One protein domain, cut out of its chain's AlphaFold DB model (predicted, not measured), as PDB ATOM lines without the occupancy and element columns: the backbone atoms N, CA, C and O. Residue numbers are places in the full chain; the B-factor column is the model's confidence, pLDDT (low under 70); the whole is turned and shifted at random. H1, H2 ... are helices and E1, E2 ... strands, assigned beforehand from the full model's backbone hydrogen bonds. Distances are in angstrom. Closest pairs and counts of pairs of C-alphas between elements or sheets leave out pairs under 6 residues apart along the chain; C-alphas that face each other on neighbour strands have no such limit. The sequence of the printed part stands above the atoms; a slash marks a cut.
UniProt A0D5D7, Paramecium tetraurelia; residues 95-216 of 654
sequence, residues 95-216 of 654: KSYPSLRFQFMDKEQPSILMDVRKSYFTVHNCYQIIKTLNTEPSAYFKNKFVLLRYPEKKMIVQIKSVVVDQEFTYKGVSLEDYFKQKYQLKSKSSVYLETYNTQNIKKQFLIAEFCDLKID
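AT A GLANCE: This is residues 95 to 216 of the 654 residues of a protein of Paramecium tetraurelia (UniProt A0D5D7). Picture a strongly twisted sheet of seven strands that curls round the short helix H1 to make a body, while the hairpin of E1 and E2 reaches out from that body as one long arm. H2 packs on the body beside E4, and H3 with its neighbouring loops sits at the side, only grazing the sheet. The printed part has 122 residues, with elements in the order E1 E2 H1 H2 E3 E4 H3 E5 E6 E7, a mixed class of three named helices and seven named strands. The sheet runs E1 E2 E7 E3 E4 E5 E6, antiparallel throughout. The whole is loose, with a radius of gyration of the C-alphas of 17.3 A, and elongated, spanning 59 by 36 by 26 A.

IN THESE COORDINATES: Find C-alpha 95 at (86.802, 179.975, 164.142); from there E1 runs 29.8 A to residue 104. E2, residues 112 to 125, comes back over 36.3 A and bends by 54 degrees at residue 122. H1 follows at residues 126 to 132, then H2 at 137 to 141 and E3 at 145 to 148. E4, residues 156 to 164, begins at C-alpha 156 (90.987, 179.547, 178.034), measures 21.3 A and bends by 75 degrees at residue 160. H3 holds residues 175 to 183, E5 191 to 197 and E6 200 to 207, which bends by 58 degrees at residue 203. E7, residues 211 to 215, ends at C-alpha 215 (86.526, 187.382, 170.110).

HOW THE PARTS SIT: Begin with the hairpin E1 and E2, where N 99 and O 117 are 2.7 A apart. Past it, look for N 122 of E2 and O 213 of E7 at 2.9 A, and N 147 of E3 and O 212 of E7 at 2.8 A. E2, H1, H2 and E3 form a split strand-helix-strand unit, two strands of one sheet joined through helices, with E7 between the two strands in the sheet, and its crossover is right-handed. E4 is staggered: residues 156 to 158 pair with E3, N 146 and O 157 at 2.9 A, and residues 158 to 164 with E5, N 163 and O 192 at 2.8 A. In the hairpin E5 and E6, N 193 and O 206 are 2.8 A apart. The sheet curls round H1; the closest C-alphas of H1 and E7 are those of Cys 126 and Cys 211, 5.7 A. H2 is close to H1 but not clearly touching, the C-alphas of Ile 130 and Pro 137 being 6.0 A apart. H2 is on the sheet at a height of 7.4 A. H3 only grazes the sheet with residues 175 to 179. Each O i to N i+4 pair is within hydrogen-bond range in H2 and H3, and 2 of 3 in H1.

THE WHOLE: The two C-alphas farthest apart are those of Glu 108 and Asp 165, 59.4 A. The printed part has no cut, and no link is long. Mean pLDDT of the printed part is 74.9, with values under 70 at residues 95 to 112, 116 to 119, 150 to 155, 196 to 203 and 216.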
ATOM      1  N   LYS A  95      87.086 181.346 163.698       64.94
ATOM      2  CA  LYS A  95      86.802 179.975 164.142       64.94
ATOM      3  C   LYS A  95      85.738 180.000 165.225       64.94
ATOM      4  O   LYS A  95      85.669 180.939 166.018       64.94
ATOM      5  N   SER A  96      84.936 178.945 165.311       62.00
ATOM      6  CA  SER A  96      83.952 178.816 166.379       62.00
ATOM      7  C   SER A  96      83.936 177.428 166.996       62.00
ATOM      8  O   SER A  96      84.154 176.440 166.305       62.00
ATOM      9  N   TYR A  97      83.691 177.376 168.305       62.69
ATOM     10  CA  TYR A  97      83.604 176.132 169.065       62.69
ATOM     11  C   TYR A  97      82.296 176.115 169.865       62.69
ATOM     12  O   TYR A  97      82.175 176.880 170.830       62.69
ATOM     13  N   PRO A  98      81.303 175.307 169.452       59.81
ATOM     14  CA  PRO A  98      80.088 175.104 170.225       59.81
ATOM     15  C   PRO A  98      80.365 174.164 171.407       59.81
ATOM     16  O   PRO A  98      80.780 173.023 171.236       59.81
ATOM     17  N   SER A  99      80.107 174.639 172.614       62.19
ATOM     18  CA  SER A  99      80.154 173.892 173.868       62.19
ATOM     19  C   SER A  99      78.746 173.636 174.385       62.19
ATOM     20  O   SER A  99      77.890 174.515 174.291       62.19
ATOM     21  N   LEU A 100      78.531 172.469 174.982       60.91
ATOM     22  CA  LEU A 100      77.275 172.115 175.625       60.91
ATOM     23  C   LEU A 100      77.427 172.214 177.144       60.91
ATOM     24  O   LEU A 100      78.379 171.673 177.712       60.91
ATOM     25  N   ARG A 101      76.491 172.899 177.797       65.00
ATOM     26  CA  ARG A 101      76.393 172.992 179.251       65.00
ATOM     27  C   ARG A 101      75.110 172.322 179.717       65.00
ATOM     28  O   ARG A 101      74.081 172.399 179.053       65.00
ATOM     29  N   PHE A 102      75.195 171.699 180.883       65.31
ATOM     30  CA  PHE A 102      74.066 171.070 181.542       65.31
ATOM     31  C   PHE A 102      73.768 171.795 182.845       65.31
ATOM     32  O   PHE A 102      74.687 172.080 183.619       65.31
ATOM     33  N   GLN A 103      72.492 172.077 183.081       67.06
ATOM     34  CA  GLN A 103      72.002 172.643 184.328       67.06
ATOM     35  C   GLN A 103      70.900 171.758 184.897       67.06
ATOM     36  O   GLN A 103      70.050 171.223 184.196       67.06
ATOM     37  N   PHE A 104      70.936 171.608 186.206       68.56
ATOM     38  CA  PHE A 104      70.007 170.827 186.995       68.56
ATOM     39  C   PHE A 104      68.880 171.739 187.503       68.56
ATOM     40  O   PHE A 104      69.171 172.696 188.217       68.56
ATOM     41  N   MET A 105      67.627 171.480 187.113       61.59
ATOM     42  CA  MET A 105      66.536 172.467 187.245       61.59
ATOM     43  C   MET A 105      65.738 172.394 188.556       61.59
ATOM     44  O   MET A 105      65.546 173.417 189.211       61.59
ATOM     45  N   ASP A 106      65.238 171.218 188.940       61.97
ATOM     46  CA  ASP A 106      64.388 171.060 190.128       61.97
ATOM     47  C   ASP A 106      64.578 169.668 190.750       61.97
ATOM     48  O   ASP A 106      64.706 168.675 190.038       61.97
ATOM     49  N   LYS A 107      64.595 169.587 192.085       58.53
ATOM     50  CA  LYS A 107      64.623 168.316 192.826       58.53
ATOM     51  C   LYS A 107      63.254 167.633 192.808       58.53
ATOM     52  O   LYS A 107      63.186 166.410 192.801       58.53
ATOM     53  N   GLU A 108      62.163 168.400 192.780       55.66
ATOM     54  CA  GLU A 108      60.801 167.851 192.743       55.66
ATOM     55  C   GLU A 108      60.431 167.309 191.356       55.66
ATOM     56  O   GLU A 108      59.614 166.392 191.240       55.66
ATOM     57  N   GLN A 109      61.052 167.856 190.305       61.19
ATOM     58  CA  GLN A 109      60.960 167.389 188.922       61.19
ATOM     59  C   GLN A 109      62.365 167.292 188.306       61.19
ATOM     60  O   GLN A 109      62.784 168.203 187.581       61.19
ATOM     61  N   PRO A 110      63.104 166.200 188.590       62.44
ATOM     62  CA  PRO A 110      64.481 166.044 188.142       62.44
ATOM     63  C   PRO A 110      64.552 166.102 186.619       62.44
ATOM     64  O   PRO A 110      64.073 165.218 185.908       62.44
ATOM     65  N   SER A 111      65.140 167.186 186.127       67.56
ATOM     66  CA  SER A 111      65.293 167.501 184.713       67.56
ATOM     67  C   SER A 111      66.647 168.164 184.483       67.56
ATOM     68  O   SER A 111      67.192 168.845 185.362       67.56
ATOM     69  N   ILE A 112      67.202 167.922 183.295       66.81
ATOM     70  CA  ILE A 112      68.454 168.521 182.845       66.81
ATOM     71  C   ILE A 112      68.119 169.507 181.740       66.81
ATOM     72  O   ILE A 112      67.565 169.134 180.708       66.81
ATOM     73  N   LEU A 113      68.488 170.757 181.956       71.69
ATOM     74  CA  LEU A 113      68.508 171.767 180.925       71.69
ATOM     75  C   LEU A 113      69.823 171.691 180.151       71.69
ATOM     76  O   LEU A 113      70.896 171.550 180.738       71.69
ATOM     77  N   MET A 114      69.725 171.801 178.829       70.69
ATOM     78  CA  MET A 114      70.851 171.823 177.903       70.69
ATOM     79  C   MET A 114      70.986 173.213 177.274       70.69
ATOM     80  O   MET A 114      70.076 173.668 176.585       70.69
ATOM     81  N   ASP A 115      72.130 173.865 177.486       71.38
ATOM     82  CA  ASP A 115      72.471 175.174 176.911       71.38
ATOM     83  C   ASP A 115      73.657 175.030 175.948       71.38
ATOM     84  O   ASP A 115      74.697 174.464 176.305       71.38
ATOM     85  N   VAL A 116      73.517 175.534 174.721       67.75
ATOM     86  CA  VAL A 116      74.591 175.528 173.717       67.75
ATOM     87  C   VAL A 116      75.246 176.898 173.694       67.75
ATOM     88  O   VAL A 116      74.666 177.889 173.272       67.75
ATOM     89  N   ARG A 117      76.515 176.968 174.083       67.38
ATOM     90  CA  ARG A 117      77.293 178.207 174.002       67.38
ATOM     91  C   ARG A 117      78.295 178.125 172.877       67.38
ATOM     92  O   ARG A 117      78.955 177.109 172.715       67.38
ATOM     93  N   LYS A 118      78.477 179.210 172.134       66.12
ATOM     94  CA  LYS A 118      79.508 179.300 171.100       66.12
ATOM     95  C   LYS A 118      80.568 180.303 171.512       66.12
ATOM     96  O   LYS A 118      80.268 181.452 171.820       66.12
ATOM     97  N   SER A 119      81.816 179.856 171.505       69.00
ATOM     98  CA  SER A 119      82.970 180.738 171.658       69.00
ATOM     99  C   SER A 119      83.606 180.980 170.294       69.00
ATOM    100  O   SER A 119      83.813 180.032 169.533       69.00
ATOM    101  N   TYR A 120      83.914 182.241 169.992       70.56
ATOM    102  CA  TYR A 120      84.545 182.654 168.741       70.56
ATOM    103  C   TYR A 120      86.013 182.975 168.973       70.56
ATOM    104  O   TYR A 120      86.378 183.572 169.986       70.56
ATOM    105  N   PHE A 121      86.848 182.577 168.024       75.62
ATOM    106  CA  PHE A 121      88.283 182.803 168.062       75.62
ATOM    107  C   PHE A 121      88.783 183.241 166.696       75.62
ATOM    108  O   PHE A 121      88.170 182.955 165.669       75.62
ATOM    109  N   THR A 122      89.914 183.924 166.666       74.25
ATOM    110  CA  THR A 122      90.566 184.306 165.418       74.25
ATOM    111  C   THR A 122      91.102 183.081 164.671       74.25
ATOM    112  O   THR A 122      91.581 182.119 165.271       74.25
ATOM    113  N   VAL A 123      91.050 183.109 163.335       73.06
ATOM    114  CA  VAL A 123      91.753 182.112 162.503       73.06
ATOM    115  C   VAL A 123      93.270 182.271 162.649       73.06
ATOM    116  O   VAL A 123      93.990 181.279 162.801       73.06
ATOM    117  N   HIS A 124      93.732 183.524 162.654       81.50
ATOM    118  CA  HIS A 124      95.118 183.896 162.917       81.50
ATOM    119  C   HIS A 124      95.466 183.685 164.393       81.50
ATOM    120  O   HIS A 124      94.687 184.059 165.270       81.50
ATOM    121  N   ASN A 125      96.639 183.114 164.674       85.88
ATOM    122  CA  ASN A 125      97.127 183.019 166.053       85.88
ATOM    123  C   ASN A 125      97.570 184.396 166.576       85.88
ATOM    124  O   ASN A 125      97.740 185.354 165.817       85.88
ATOM    125  N   CYS A 126      97.790 184.497 167.885       88.06
ATOM    126  CA  CYS A 126      98.184 185.752 168.520       88.06
ATOM    127  C   CYS A 126      99.489 186.300 167.929       88.06
ATOM    128  O   CYS A 126      99.582 187.501 167.715       88.06
ATOM    129  N   TYR A 127     100.458 185.446 167.579       89.75
ATOM    130  CA  TYR A 127     101.707 185.879 166.935       89.75
ATOM    131  C   TYR A 127     101.485 186.566 165.576       89.75
ATOM    132  O   TYR A 127     102.067 187.616 165.306       89.75
ATOM    133  N   GLN A 128     100.621 186.008 164.729       86.38
ATOM    134  CA  GLN A 128     100.259 186.593 163.436       86.38
ATOM    135  C   GLN A 128      99.540 187.931 163.615       86.38
ATOM    136  O   GLN A 128      99.850 188.877 162.901       86.38
ATOM    137  N   ILE A 129      98.639 188.028 164.596       86.06
ATOM    138  CA  ILE A 129      97.955 189.284 164.923       86.06
ATOM    139  C   ILE A 129      98.976 190.332 165.374       86.06
ATOM    140  O   ILE A 129      98.987 191.428 164.822       86.06
ATOM    141  N   ILE A 130      99.878 189.979 166.299       87.00
ATOM    142  CA  ILE A 130     100.932 190.869 166.818       87.00
ATOM    143  C   ILE A 130     101.760 191.476 165.679       87.00
ATOM    144  O   ILE A 130     102.019 192.674 165.700       87.00
ATOM    145  N   LYS A 131     102.103 190.694 164.647       85.56
ATOM    146  CA  LYS A 131     102.850 191.181 163.470       85.56
ATOM    147  C   LYS A 131     102.110 192.205 162.608       85.56
ATOM    148  O   LYS A 131     102.749 192.884 161.813       85.56
ATOM    149  N   THR A 132     100.789 192.270 162.717       83.44
ATOM    150  CA  THR A 132      99.936 193.156 161.909       83.44
ATOM    151  C   THR A 132      99.445 194.381 162.678       83.44
ATOM    152  O   THR A 132      98.764 195.228 162.104       83.44
ATOM    153  N   LEU A 133      99.752 194.478 163.977       82.12
ATOM    154  CA  LEU A 133      99.331 195.603 164.802       82.12
ATOM    155  C   LEU A 133     100.167 196.851 164.498       82.12
ATOM    156  O   LEU A 133     101.392 196.809 164.501       82.12
ATOM    157  N   ASN A 134      99.480 197.983 164.335       76.50
ATOM    158  CA  ASN A 134     100.091 199.318 164.284       76.50
ATOM    159  C   ASN A 134     100.221 199.959 165.681       76.50
ATOM    160  O   ASN A 134     100.602 201.120 165.803       76.50
ATOM    161  N   THR A 135      99.847 199.232 166.733       77.56
ATOM    162  CA  THR A 135      99.842 199.676 168.130       77.56
ATOM    163  C   THR A 135     100.714 198.762 168.986       77.56
ATOM    164  O   THR A 135     101.035 197.642 168.587       77.56
ATOM    165  N   GLU A 136     101.088 199.225 170.183       84.81
ATOM    166  CA  GLU A 136     101.828 198.405 171.143       84.81
ATOM    167  C   GLU A 136     101.052 197.100 171.453       84.81
ATOM    168  O   GLU A 136      99.903 197.164 171.912       84.81
ATOM    169  N   PRO A 137     101.649 195.905 171.251       85.50
ATOM    170  CA  PRO A 137     100.952 194.631 171.438       85.50
ATOM    171  C   PRO A 137     100.343 194.455 172.832       85.50
ATOM    172  O   PRO A 137      99.205 194.000 172.959       85.50
ATOM    173  N   SER A 138     101.054 194.863 173.885       86.44
ATOM    174  CA  SER A 138     100.558 194.766 175.263       86.44
ATOM    175  C   SER A 138      99.288 195.585 175.487       86.44
ATOM    176  O   SER A 138      98.368 195.093 176.138       86.44
ATOM    177  N   ALA A 139      99.178 196.781 174.902       81.94
ATOM    178  CA  ALA A 139      97.973 197.603 175.001       81.94
ATOM    179  C   ALA A 139      96.766 196.939 174.317       81.94
ATOM    180  O   ALA A 139      95.660 196.962 174.855       81.94
ATOM    181  N   TYR A 140      96.975 196.296 173.162       82.12
ATOM    182  CA  TYR A 140      95.900 195.622 172.430       82.12
ATOM    183  C   TYR A 140      95.425 194.325 173.100       82.12
ATOM    184  O   TYR A 140      94.236 194.011 173.040       82.12
ATOM    185  N   PHE A 141      96.332 193.539 173.685       84.69
ATOM    186  CA  PHE A 141      96.026 192.205 174.217       84.69
ATOM    187  C   PHE A 141      95.654 192.183 175.706       84.69
ATOM    188  O   PHE A 141      95.113 191.181 176.175       84.69
ATOM    189  N   LYS A 142      95.906 193.263 176.455       83.44
ATOM    190  CA  LYS A 142      95.597 193.347 177.889       83.44
ATOM    191  C   LYS A 142      94.134 192.998 178.183       83.44
ATOM    192  O   LYS A 142      93.219 193.502 177.539       83.44
ATOM    193  N   ASN A 143      93.928 192.148 179.189       77.56
ATOM    194  CA  ASN A 143      92.641 191.634 179.666       77.56
ATOM    195  C   ASN A 143      91.837 190.789 178.664       77.56
ATOM    196  O   ASN A 143      90.764 190.308 179.033       77.56
ATOM    197  N   LYS A 144      92.340 190.556 177.445       84.38
ATOM    198  CA  LYS A 144      91.698 189.660 176.476       84.38
ATOM    199  C   LYS A 144      91.942 188.200 176.839       84.38
ATOM    200  O   LYS A 144      92.870 187.869 177.573       84.38
ATOM    201  N   PHE A 145      91.116 187.312 176.303       82.44
ATOM    202  CA  PHE A 145      91.214 185.874 176.550       82.44
ATOM    203  C   PHE A 145      91.778 185.147 175.330       82.44
ATOM    204  O   PHE A 145      91.503 185.533 174.197       82.44
ATOM    205  N   VAL A 146      92.529 184.067 175.546       80.81
ATOM    206  CA  VAL A 146      93.050 183.206 174.474       80.81
ATOM    207  C   VAL A 146      92.756 181.740 174.723       80.81
ATOM    208  O   VAL A 146      92.718 181.295 175.868       80.81
ATOM    209  N   LEU A 147      92.587 180.989 173.637       81.19
ATOM    210  CA  LEU A 147      92.523 179.534 173.630       81.19
ATOM    211  C   LEU A 147      93.898 178.941 173.331       81.19
ATOM    212  O   LEU A 147      94.516 179.266 172.318       81.19
ATOM    213  N   LEU A 148      94.342 178.015 174.178       76.88
ATOM    214  CA  LEU A 148      95.550 177.233 173.931       76.88
ATOM    215  C   LEU A 148      95.298 176.124 172.904       76.88
ATOM    216  O   LEU A 148      94.408 175.292 173.089       76.88
ATOM    217  N   ARG A 149      96.137 176.054 171.863       72.31
ATOM    218  CA  ARG A 149      96.076 175.003 170.828       72.31
ATOM    219  C   ARG A 149      96.657 173.645 171.263       72.31
ATOM    220  O   ARG A 149      96.566 172.695 170.498       72.31
ATOM    221  N   TYR A 150      97.279 173.554 172.442       64.88
ATOM    222  CA  TYR A 150      98.269 172.510 172.767       64.88
ATOM    223  C   TYR A 150      98.192 171.740 174.104       64.88
ATOM    224  O   TYR A 150      99.180 171.134 174.504       64.88
ATOM    225  N   PRO A 151      97.072 171.695 174.822       59.28
ATOM    226  CA  PRO A 151      96.865 170.663 175.845       59.28
ATOM    227  C   PRO A 151      95.959 169.520 175.352       59.28
ATOM    228  O   PRO A 151      95.058 169.742 174.549       59.28
ATOM    229  N   GLU A 152      96.109 168.320 175.932       53.56
ATOM    230  CA  GLU A 152      95.100 167.238 175.862       53.56
ATOM    231  C   GLU A 152      93.702 167.720 176.328       53.56
ATOM    232  O   GLU A 152      92.684 167.118 175.997       53.56
ATOM    233  N   LYS A 153      93.646 168.849 177.059       54.50
ATOM    234  CA  LYS A 153      92.439 169.571 177.486       54.50
ATOM    235  C   LYS A 153      92.517 171.058 177.137       54.50
ATOM    236  O   LYS A 153      93.208 171.803 177.828       54.50
ATOM    237  N   LYS A 154      91.805 171.504 176.096       60.19
ATOM    238  CA  LYS A 154      91.703 172.923 175.691       60.19
ATOM    239  C   LYS A 154      91.414 173.842 176.889       60.19
ATOM    240  O   LYS A 154      90.475 173.593 177.636       60.19
ATOM    241  N   MET A 155      92.192 174.917 177.045       67.25
ATOM    242  CA  MET A 155      92.078 175.861 178.168       67.25
ATOM    243  C   MET A 155      91.993 177.303 177.656       67.25
ATOM    244  O   MET A 155      92.730 177.673 176.738       67.25
ATOM    245  N   ILE A 156      91.102 178.100 178.261       72.94
ATOM    246  CA  ILE A 156      90.987 179.547 178.034       72.94
ATOM    247  C   ILE A 156      91.670 180.280 179.185       72.94
ATOM    248  O   ILE A 156      91.405 179.984 180.347       72.94
ATOM    249  N   VAL A 157      92.520 181.250 178.866       74.56
ATOM    250  CA  VAL A 157      93.296 182.025 179.847       74.56
ATOM    251  C   VAL A 157      93.271 183.509 179.518       74.56
ATOM    252  O   VAL A 157      93.174 183.886 178.350       74.56
ATOM    253  N   GLN A 158      93.349 184.352 180.547       81.88
ATOM    254  CA  GLN A 158      93.371 185.805 180.389       81.88
ATOM    255  C   GLN A 158      94.804 186.314 180.212       81.88
ATOM    256  O   GLN A 158      95.708 185.944 180.966       81.88
ATOM    257  N   ILE A 159      94.998 187.191 179.231       84.00
ATOM    258  CA  ILE A 159      96.269 187.842 178.939       84.00
ATOM    259  C   ILE A 159      96.427 189.078 179.811       84.00
ATOM    260  O   ILE A 159      95.538 189.926 179.904       84.00
ATOM    261  N   LYS A 160      97.605 189.210 180.404       84.88
ATOM    262  CA  LYS A 160      98.019 190.403 181.132       84.88
ATOM    263  C   LYS A 160      98.886 191.313 180.266       84.88
ATOM    264  O   LYS A 160      98.652 192.519 180.239       84.88
ATOM    265  N   SER A 161      99.888 190.745 179.602       87.94
ATOM    266  CA  SER A 161     100.859 191.483 178.795       87.94
ATOM    267  C   SER A 161     101.425 190.603 177.674       87.94
ATOM    268  O   SER A 161     101.251 189.379 177.680       87.94
ATOM    269  N   VAL A 162     102.088 191.233 176.705       87.62
ATOM    270  CA  VAL A 162     102.836 190.565 175.636       87.62
ATOM    271  C   VAL A 162     104.324 190.814 175.870       87.62
ATOM    272  O   VAL A 162     104.742 191.956 176.051       87.62
ATOM    273  N   VAL A 163     105.119 189.748 175.846       86.38
ATOM    274  CA  VAL A 163     106.576 189.786 175.994       86.38
ATOM    275  C   VAL A 163     107.208 189.390 174.662       86.38
ATOM    276  O   VAL A 163     106.870 188.349 174.099       86.38
ATOM    277  N   VAL A 164     108.109 190.223 174.151       81.88
ATOM    278  CA  VAL A 164     108.772 190.047 172.852       81.88
ATOM    279  C   VAL A 164     110.281 189.943 173.092       81.88
ATOM    280  O   VAL A 164     110.805 190.656 173.942       81.88
ATOM    281  N   ASP A 165     110.952 189.046 172.368       74.69
ATOM    282  CA  ASP A 165     112.416 188.888 172.345       74.69
ATOM    283  C   ASP A 165     113.064 188.532 173.701       74.69
ATOM    284  O   ASP A 165     114.174 188.963 174.012       74.69
ATOM    285  N   GLN A 166     112.392 187.707 174.513       76.88
ATOM    286  CA  GLN A 166     112.912 187.229 175.802       76.88
ATOM    287  C   GLN A 166     112.857 185.703 175.903       76.88
ATOM    288  O   GLN A 166     111.785 185.130 175.792       76.88
ATOM    289  N   GLU A 167     113.972 185.031 176.185       73.88
ATOM    290  CA  GLU A 167     113.972 183.574 176.373       73.88
ATOM    291  C   GLU A 167     113.482 183.170 177.772       73.88
ATOM    292  O   GLU A 167     113.893 183.733 178.791       73.88
ATOM    293  N   PHE A 168     112.628 182.146 177.828       78.81
ATOM    294  CA  PHE A 168     112.161 181.539 179.074       78.81
ATOM    295  C   PHE A 168     112.594 180.078 179.159       78.81
ATOM    296  O   PHE A 168     112.529 179.339 178.179       78.81
ATOM    297  N   THR A 169     112.967 179.628 180.359       74.69
ATOM    298  CA  THR A 169     113.330 178.226 180.614       74.69
ATOM    299  C   THR A 169     112.419 177.588 181.655       74.69
ATOM    300  O   THR A 169     112.135 178.192 182.691       74.69
ATOM    301  N   TYR A 170     112.024 176.334 181.437       73.19
ATOM    302  CA  TYR A 170     111.316 175.504 182.406       73.19
ATOM    303  C   TYR A 170     112.115 174.228 182.680       73.19
ATOM    304  O   TYR A 170     112.429 173.474 181.764       73.19
ATOM    305  N   LYS A 171     112.457 173.984 183.953       77.50
ATOM    306  CA  LYS A 171     113.300 172.847 184.381       77.50
ATOM    307  C   LYS A 171     114.619 172.725 183.589       77.50
ATOM    308  O   LYS A 171     115.048 171.621 183.273       77.50
ATOM    309  N   GLY A 172     115.254 173.858 183.275       77.50
ATOM    310  CA  GLY A 172     116.541 173.899 182.566       77.50
ATOM    311  C   GLY A 172     116.462 173.694 181.049       77.50
ATOM    312  O   GLY A 172     117.498 173.569 180.410       77.50
ATOM    313  N   VAL A 173     115.260 173.669 180.470       80.69
ATOM    314  CA  VAL A 173     115.026 173.549 179.022       80.69
ATOM    315  C   VAL A 173     114.313 174.811 178.534       80.69
ATOM    316  O   VAL A 173     113.480 175.346 179.270       80.69
ATOM    317  N   SER A 174     114.627 175.301 177.329       80.56
ATOM    318  CA  SER A 174     113.891 176.420 176.718       80.56
ATOM    319  C   SER A 174     112.397 176.090 176.639       80.56
ATOM    320  O   SER A 174     112.002 174.921 176.554       80.56
ATOM    321  N   LEU A 175     111.535 177.101 176.709       78.75
ATOM    322  CA  LEU A 175     110.094 176.883 176.629       78.75
ATOM    323  C   LEU A 175     109.728 176.202 175.294       78.75
ATOM    324  O   LEU A 175     108.913 175.281 175.270       78.75
ATOM    325  N   GLU A 176     110.391 176.587 174.204       81.44
ATOM    326  CA  GLU A 176     110.264 176.018 172.860       81.44
ATOM    327  C   GLU A 176     110.610 174.530 172.842       81.44
ATOM    328  O   GLU A 176     109.835 173.716 172.332       81.44
ATOM    329  N   ASP A 177     111.755 174.155 173.418       81.88
ATOM    330  CA  ASP A 177     112.190 172.761 173.470       81.88
ATOM    331  C   ASP A 177     111.302 171.936 174.400       81.88
ATOM    332  O   ASP A 177     110.991 170.787 174.084       81.88
ATOM    333  N   TYR A 178     110.811 172.521 175.496       83.31
ATOM    334  CA  TYR A 178     109.811 171.885 176.350       83.31
ATOM    335  C   TYR A 178     108.523 171.580 175.567       83.31
ATOM    336  O   TYR A 178     108.009 170.459 175.640       83.31
ATOM    337  N   PHE A 179     108.021 172.527 174.765       79.75
ATOM    338  CA  PHE A 179     106.839 172.311 173.923       79.75
ATOM    339  C   PHE A 179     107.078 171.287 172.810       79.75
ATOM    340  O   PHE A 179     106.210 170.448 172.549       79.75
ATOM    341  N   LYS A 180     108.270 171.285 172.211       83.00
ATOM    342  CA  LYS A 180     108.682 170.297 171.210       83.00
ATOM    343  C   LYS A 180     108.778 168.889 171.792       83.00
ATOM    344  O   LYS A 180     108.337 167.943 171.147       83.00
ATOM    345  N   GLN A 181     109.326 168.736 172.994       82.00
ATOM    346  CA  GLN A 181     109.482 167.434 173.648       82.00
ATOM    347  C   GLN A 181     108.151 166.889 174.173       82.00
ATOM    348  O   GLN A 181     107.849 165.716 173.974       82.00
ATOM    349  N   LYS A 182     107.345 167.732 174.830       80.81
ATOM    350  CA  LYS A 182     106.114 167.296 175.502       80.81
ATOM    351  C   LYS A 182     104.903 167.215 174.575       80.81
ATOM    352  O   LYS A 182     104.080 166.323 174.737       80.81
ATOM    353  N   TYR A 183     104.782 168.148 173.632       77.12
ATOM    354  CA  TYR A 183     103.590 168.300 172.791       77.12
ATOM    355  C   TYR A 183     103.884 168.160 171.290       77.12
ATOM    356  O   TYR A 183     102.972 168.299 170.485       77.12
ATOM    357  N   GLN A 184     105.139 167.890 170.900       80.44
ATOM    358  CA  GLN A 184     105.577 167.771 169.498       80.44
ATOM    359  C   GLN A 184     105.342 169.036 168.652       80.44
ATOM    360  O   GLN A 184     105.316 168.980 167.421       80.44
ATOM    361  N   LEU A 185     105.221 170.201 169.296       80.06
ATOM    362  CA  LEU A 185     104.993 171.478 168.624       80.06
ATOM    363  C   LEU A 185     106.290 172.260 168.476       80.06
ATOM    364  O   LEU A 185     107.060 172.399 169.421       80.06
ATOM    365  N   LYS A 186     106.523 172.804 167.282       80.31
ATOM    366  CA  LYS A 186     107.682 173.650 166.985       80.31
ATOM    367  C   LYS A 186     107.207 175.086 166.829       80.31
ATOM    368  O   LYS A 186     106.356 175.334 165.980       80.31
ATOM    369  N   SER A 187     107.757 176.001 167.622       77.69
ATOM    370  CA  SER A 187     107.576 177.435 167.406       77.69
ATOM    371  C   SER A 187     108.816 178.021 166.752       77.69
ATOM    372  O   SER A 187     109.929 177.541 166.971       77.69
ATOM    373  N   LYS A 188     108.611 179.047 165.928       73.50
ATOM    374  CA  LYS A 188     109.687 179.887 165.383       73.50
ATOM    375  C   LYS A 188     109.666 181.297 165.985       73.50
ATOM    376  O   LYS A 188     110.324 182.185 165.451       73.50
ATOM    377  N   SER A 189     108.873 181.526 167.035       75.25
ATOM    378  CA  SER A 189     108.655 182.847 167.623       75.25
ATOM    379  C   SER A 189     109.126 182.917 169.070       75.25
ATOM    380  O   SER A 189     108.659 182.129 169.887       75.25
ATOM    381  N   SER A 190     109.914 183.938 169.405       78.94
ATOM    382  CA  SER A 190     110.233 184.323 170.790       78.94
ATOM    383  C   SER A 190     109.232 185.367 171.304       78.94
ATOM    384  O   SER A 190     109.606 186.415 171.827       78.94
ATOM    385  N   VAL A 191     107.937 185.121 171.068       85.00
ATOM    386  CA  VAL A 191     106.844 186.003 171.498       85.00
ATOM    387  C   VAL A 191     105.942 185.240 172.449       85.00
ATOM    388  O   VAL A 191     105.371 184.204 172.090       85.00
ATOM    389  N   TYR A 192     105.776 185.787 173.646       87.88
ATOM    390  CA  TYR A 192     105.063 185.149 174.740       87.88
ATOM    391  C   TYR A 192     103.917 186.025 175.236       87.88
ATOM    392  O   TYR A 192     103.963 187.252 175.185       87.88
ATOM    393  N   LEU A 193     102.875 185.380 175.744       86.38
ATOM    394  CA  LEU A 193     101.768 186.005 176.453       86.38
ATOM    395  C   LEU A 193     101.961 185.735 177.946       86.38
ATOM    396  O   LEU A 193     102.002 184.572 178.356       86.38
ATOM    397  N   GLU A 194     102.080 186.789 178.753       85.75
ATOM    398  CA  GLU A 194     102.026 186.675 180.213       85.75
ATOM    399  C   GLU A 194     100.559 186.515 180.624       85.75
ATOM    400  O   GLU A 194      99.713 187.347 180.275       85.75
ATOM    401  N   THR A 195     100.243 185.463 181.377       80.12
ATOM    402  CA  THR A 195      98.878 185.161 181.827       80.12
ATOM    403  C   THR A 195      98.808 184.875 183.322       80.12
ATOM    404  O   THR A 195      99.805 184.558 183.982       80.12
ATOM    405  N   TYR A 196      97.591 184.980 183.852       66.50
ATOM    406  CA  TYR A 196      97.239 184.469 185.170       66.50
ATOM    407  C   TYR A 196      96.389 183.212 185.005       66.50
ATOM    408  O   TYR A 196      95.425 183.204 184.237       66.50
ATOM    409  N   ASN A 197      96.712 182.160 185.756       55.34
ATOM    410  CA  ASN A 197      95.760 181.080 185.964       55.34
ATOM    411  C   ASN A 197      94.730 181.558 187.001       55.34
ATOM    412  O   ASN A 197      95.094 181.921 188.118       55.34
ATOM    413  N   THR A 198      93.449 181.568 186.636       46.47
ATOM    414  CA  THR A 198      92.346 182.017 187.505       46.47
ATOM    415  C   THR A 198      92.192 181.172 188.772       46.47
ATOM    416  O   THR A 198      91.590 181.639 189.733       46.47
ATOM    417  N   GLN A 199      92.760 179.963 188.812       47.44
ATOM    418  CA  GLN A 199      92.709 179.062 189.969       47.44
ATOM    419  C   GLN A 199      93.984 179.074 190.824       47.44
ATOM    420  O   GLN A 199      93.968 178.599 191.954       47.44
ATOM    421  N   ASN A 200      95.103 179.590 190.311       47.06
ATOM    422  CA  ASN A 200      96.387 179.597 191.008       47.06
ATOM    423  C   ASN A 200      97.160 180.855 190.612       47.06
ATOM    424  O   ASN A 200      97.543 180.990 189.453       47.06
ATOM    425  N   ILE A 201      97.432 181.740 191.576       52.44
ATOM    426  CA  ILE A 201      98.128 183.037 191.436       52.44
ATOM    427  C   ILE A 201      99.620 182.836 191.079       52.44
ATOM    428  O   ILE A 201     100.530 183.292 191.766       52.44
ATOM    429  N   LYS A 202      99.918 182.084 190.021       59.31
ATOM    430  CA  LYS A 202     101.259 181.888 189.476       59.31
ATOM    431  C   LYS A 202     101.288 182.481 188.079       59.31
ATOM    432  O   LYS A 202     100.427 182.177 187.255       59.31
ATOM    433  N   LYS A 203     102.290 183.325 187.833       68.19
ATOM    434  CA  LYS A 203     102.576 183.866 186.502       68.19
ATOM    435  C   LYS A 203     102.887 182.707 185.557       68.19
ATOM    436  O   LYS A 203     103.695 181.842 185.896       68.19
ATOM    437  N   GLN A 204     102.239 182.691 184.400       76.75
ATOM    438  CA  GLN A 204     102.482 181.717 183.341       76.75
ATOM    439  C   GLN A 204     102.850 182.453 182.053       76.75
ATOM    440  O   GLN A 204     102.347 183.543 181.791       76.75
ATOM    441  N   PHE A 205     103.738 181.852 181.263       83.31
ATOM    442  CA  PHE A 205     104.139 182.360 179.952       83.31
ATOM    443  C   PHE A 205     103.738 181.350 178.887       83.31
ATOM    444  O   PHE A 205     103.991 180.151 179.030       83.31
ATOM    445  N   LEU A 206     103.086 181.836 177.836       84.88
ATOM    446  CA  LEU A 206     102.536 181.016 176.761       84.88
ATOM    447  C   LEU A 206     103.100 181.485 175.430       84.88
ATOM    448  O   LEU A 206     103.108 182.681 175.168       84.88
ATOM    449  N   ILE A 207     103.514 180.568 174.560       87.00
ATOM    450  CA  ILE A 207     103.988 180.930 173.219       87.00
ATOM    451  C   ILE A 207     102.807 181.454 172.387       87.00
ATOM    452  O   ILE A 207     101.815 180.743 172.187       87.00
ATOM    453  N   ALA A 208     102.904 182.689 171.887       87.12
ATOM    454  CA  ALA A 208     101.814 183.377 171.189       87.12
ATOM    455  C   ALA A 208     101.396 182.684 169.876       87.12
ATOM    456  O   ALA A 208     100.228 182.739 169.490       87.12
ATOM    457  N   GLU A 209     102.317 181.989 169.200       88.12
ATOM    458  CA  GLU A 209     102.046 181.214 167.975       88.12
ATOM    459  C   GLU A 209     101.054 180.062 168.207       88.12
ATOM    460  O   GLU A 209     100.349 179.619 167.293       88.12
ATOM    461  N   PHE A 210     100.951 179.603 169.449       86.50
ATOM    462  CA  PHE A 210     100.098 178.493 169.829       86.50
ATOM    463  C   PHE A 210      98.804 178.930 170.542       86.50
ATOM    464  O   PHE A 210      98.100 178.092 171.113       86.50
ATOM    465  N   CYS A 211      98.486 180.225 170.514       86.00
ATOM    466  CA  CYS A 211      97.317 180.806 171.171       86.00
ATOM    467  C   CYS A 211      96.388 181.468 170.146       86.00
ATOM    468  O   CYS A 211      96.849 182.263 169.327       86.00
ATOM    469  N   ASP A 212      95.085 181.202 170.224       85.06
ATOM    470  CA  ASP A 212      94.058 181.873 169.414       85.06
ATOM    471  C   ASP A 212      93.329 182.929 170.239       85.06
ATOM    472  O   ASP A 212      92.917 182.652 171.365       85.06
ATOM    473  N   LEU A 213      93.156 184.135 169.692       83.50
ATOM    474  CA  LEU A 213      92.500 185.234 170.395       83.50
ATOM    475  C   LEU A 213      90.993 184.998 170.435       83.50
ATOM    476  O   LEU A 213      90.370 184.817 169.390       83.50
ATOM    477  N   LYS A 214      90.406 185.010 171.634       81.38
ATOM    478  CA  LYS A 214      88.954 184.981 171.810       81.38
ATOM    479  C   LYS A 214      88.374 186.308 171.329       81.38
ATOM    480  O   LYS A 214      88.867 187.370 171.704       81.38
ATOM    481  N   ILE A 215      87.327 186.231 170.519       72.25
ATOM    482  CA  ILE A 215      86.526 187.382 170.110       72.25
ATOM    483  C   ILE A 215      85.272 187.406 170.970       72.25
ATOM    484  O   ILE A 215      84.613 186.374 171.154       72.25
ATOM    485  N   ASP A 216      84.972 188.576 171.524       59.78
ATOM    486  CA  ASP A 216      83.781 188.754 172.337       59.78
ATOM    487  C   ASP A 216      82.524 188.598 171.473       59.78
ATOM    488  O   ASP A 216      82.437 189.106 170.360       59.78
TER     489      ASP A 216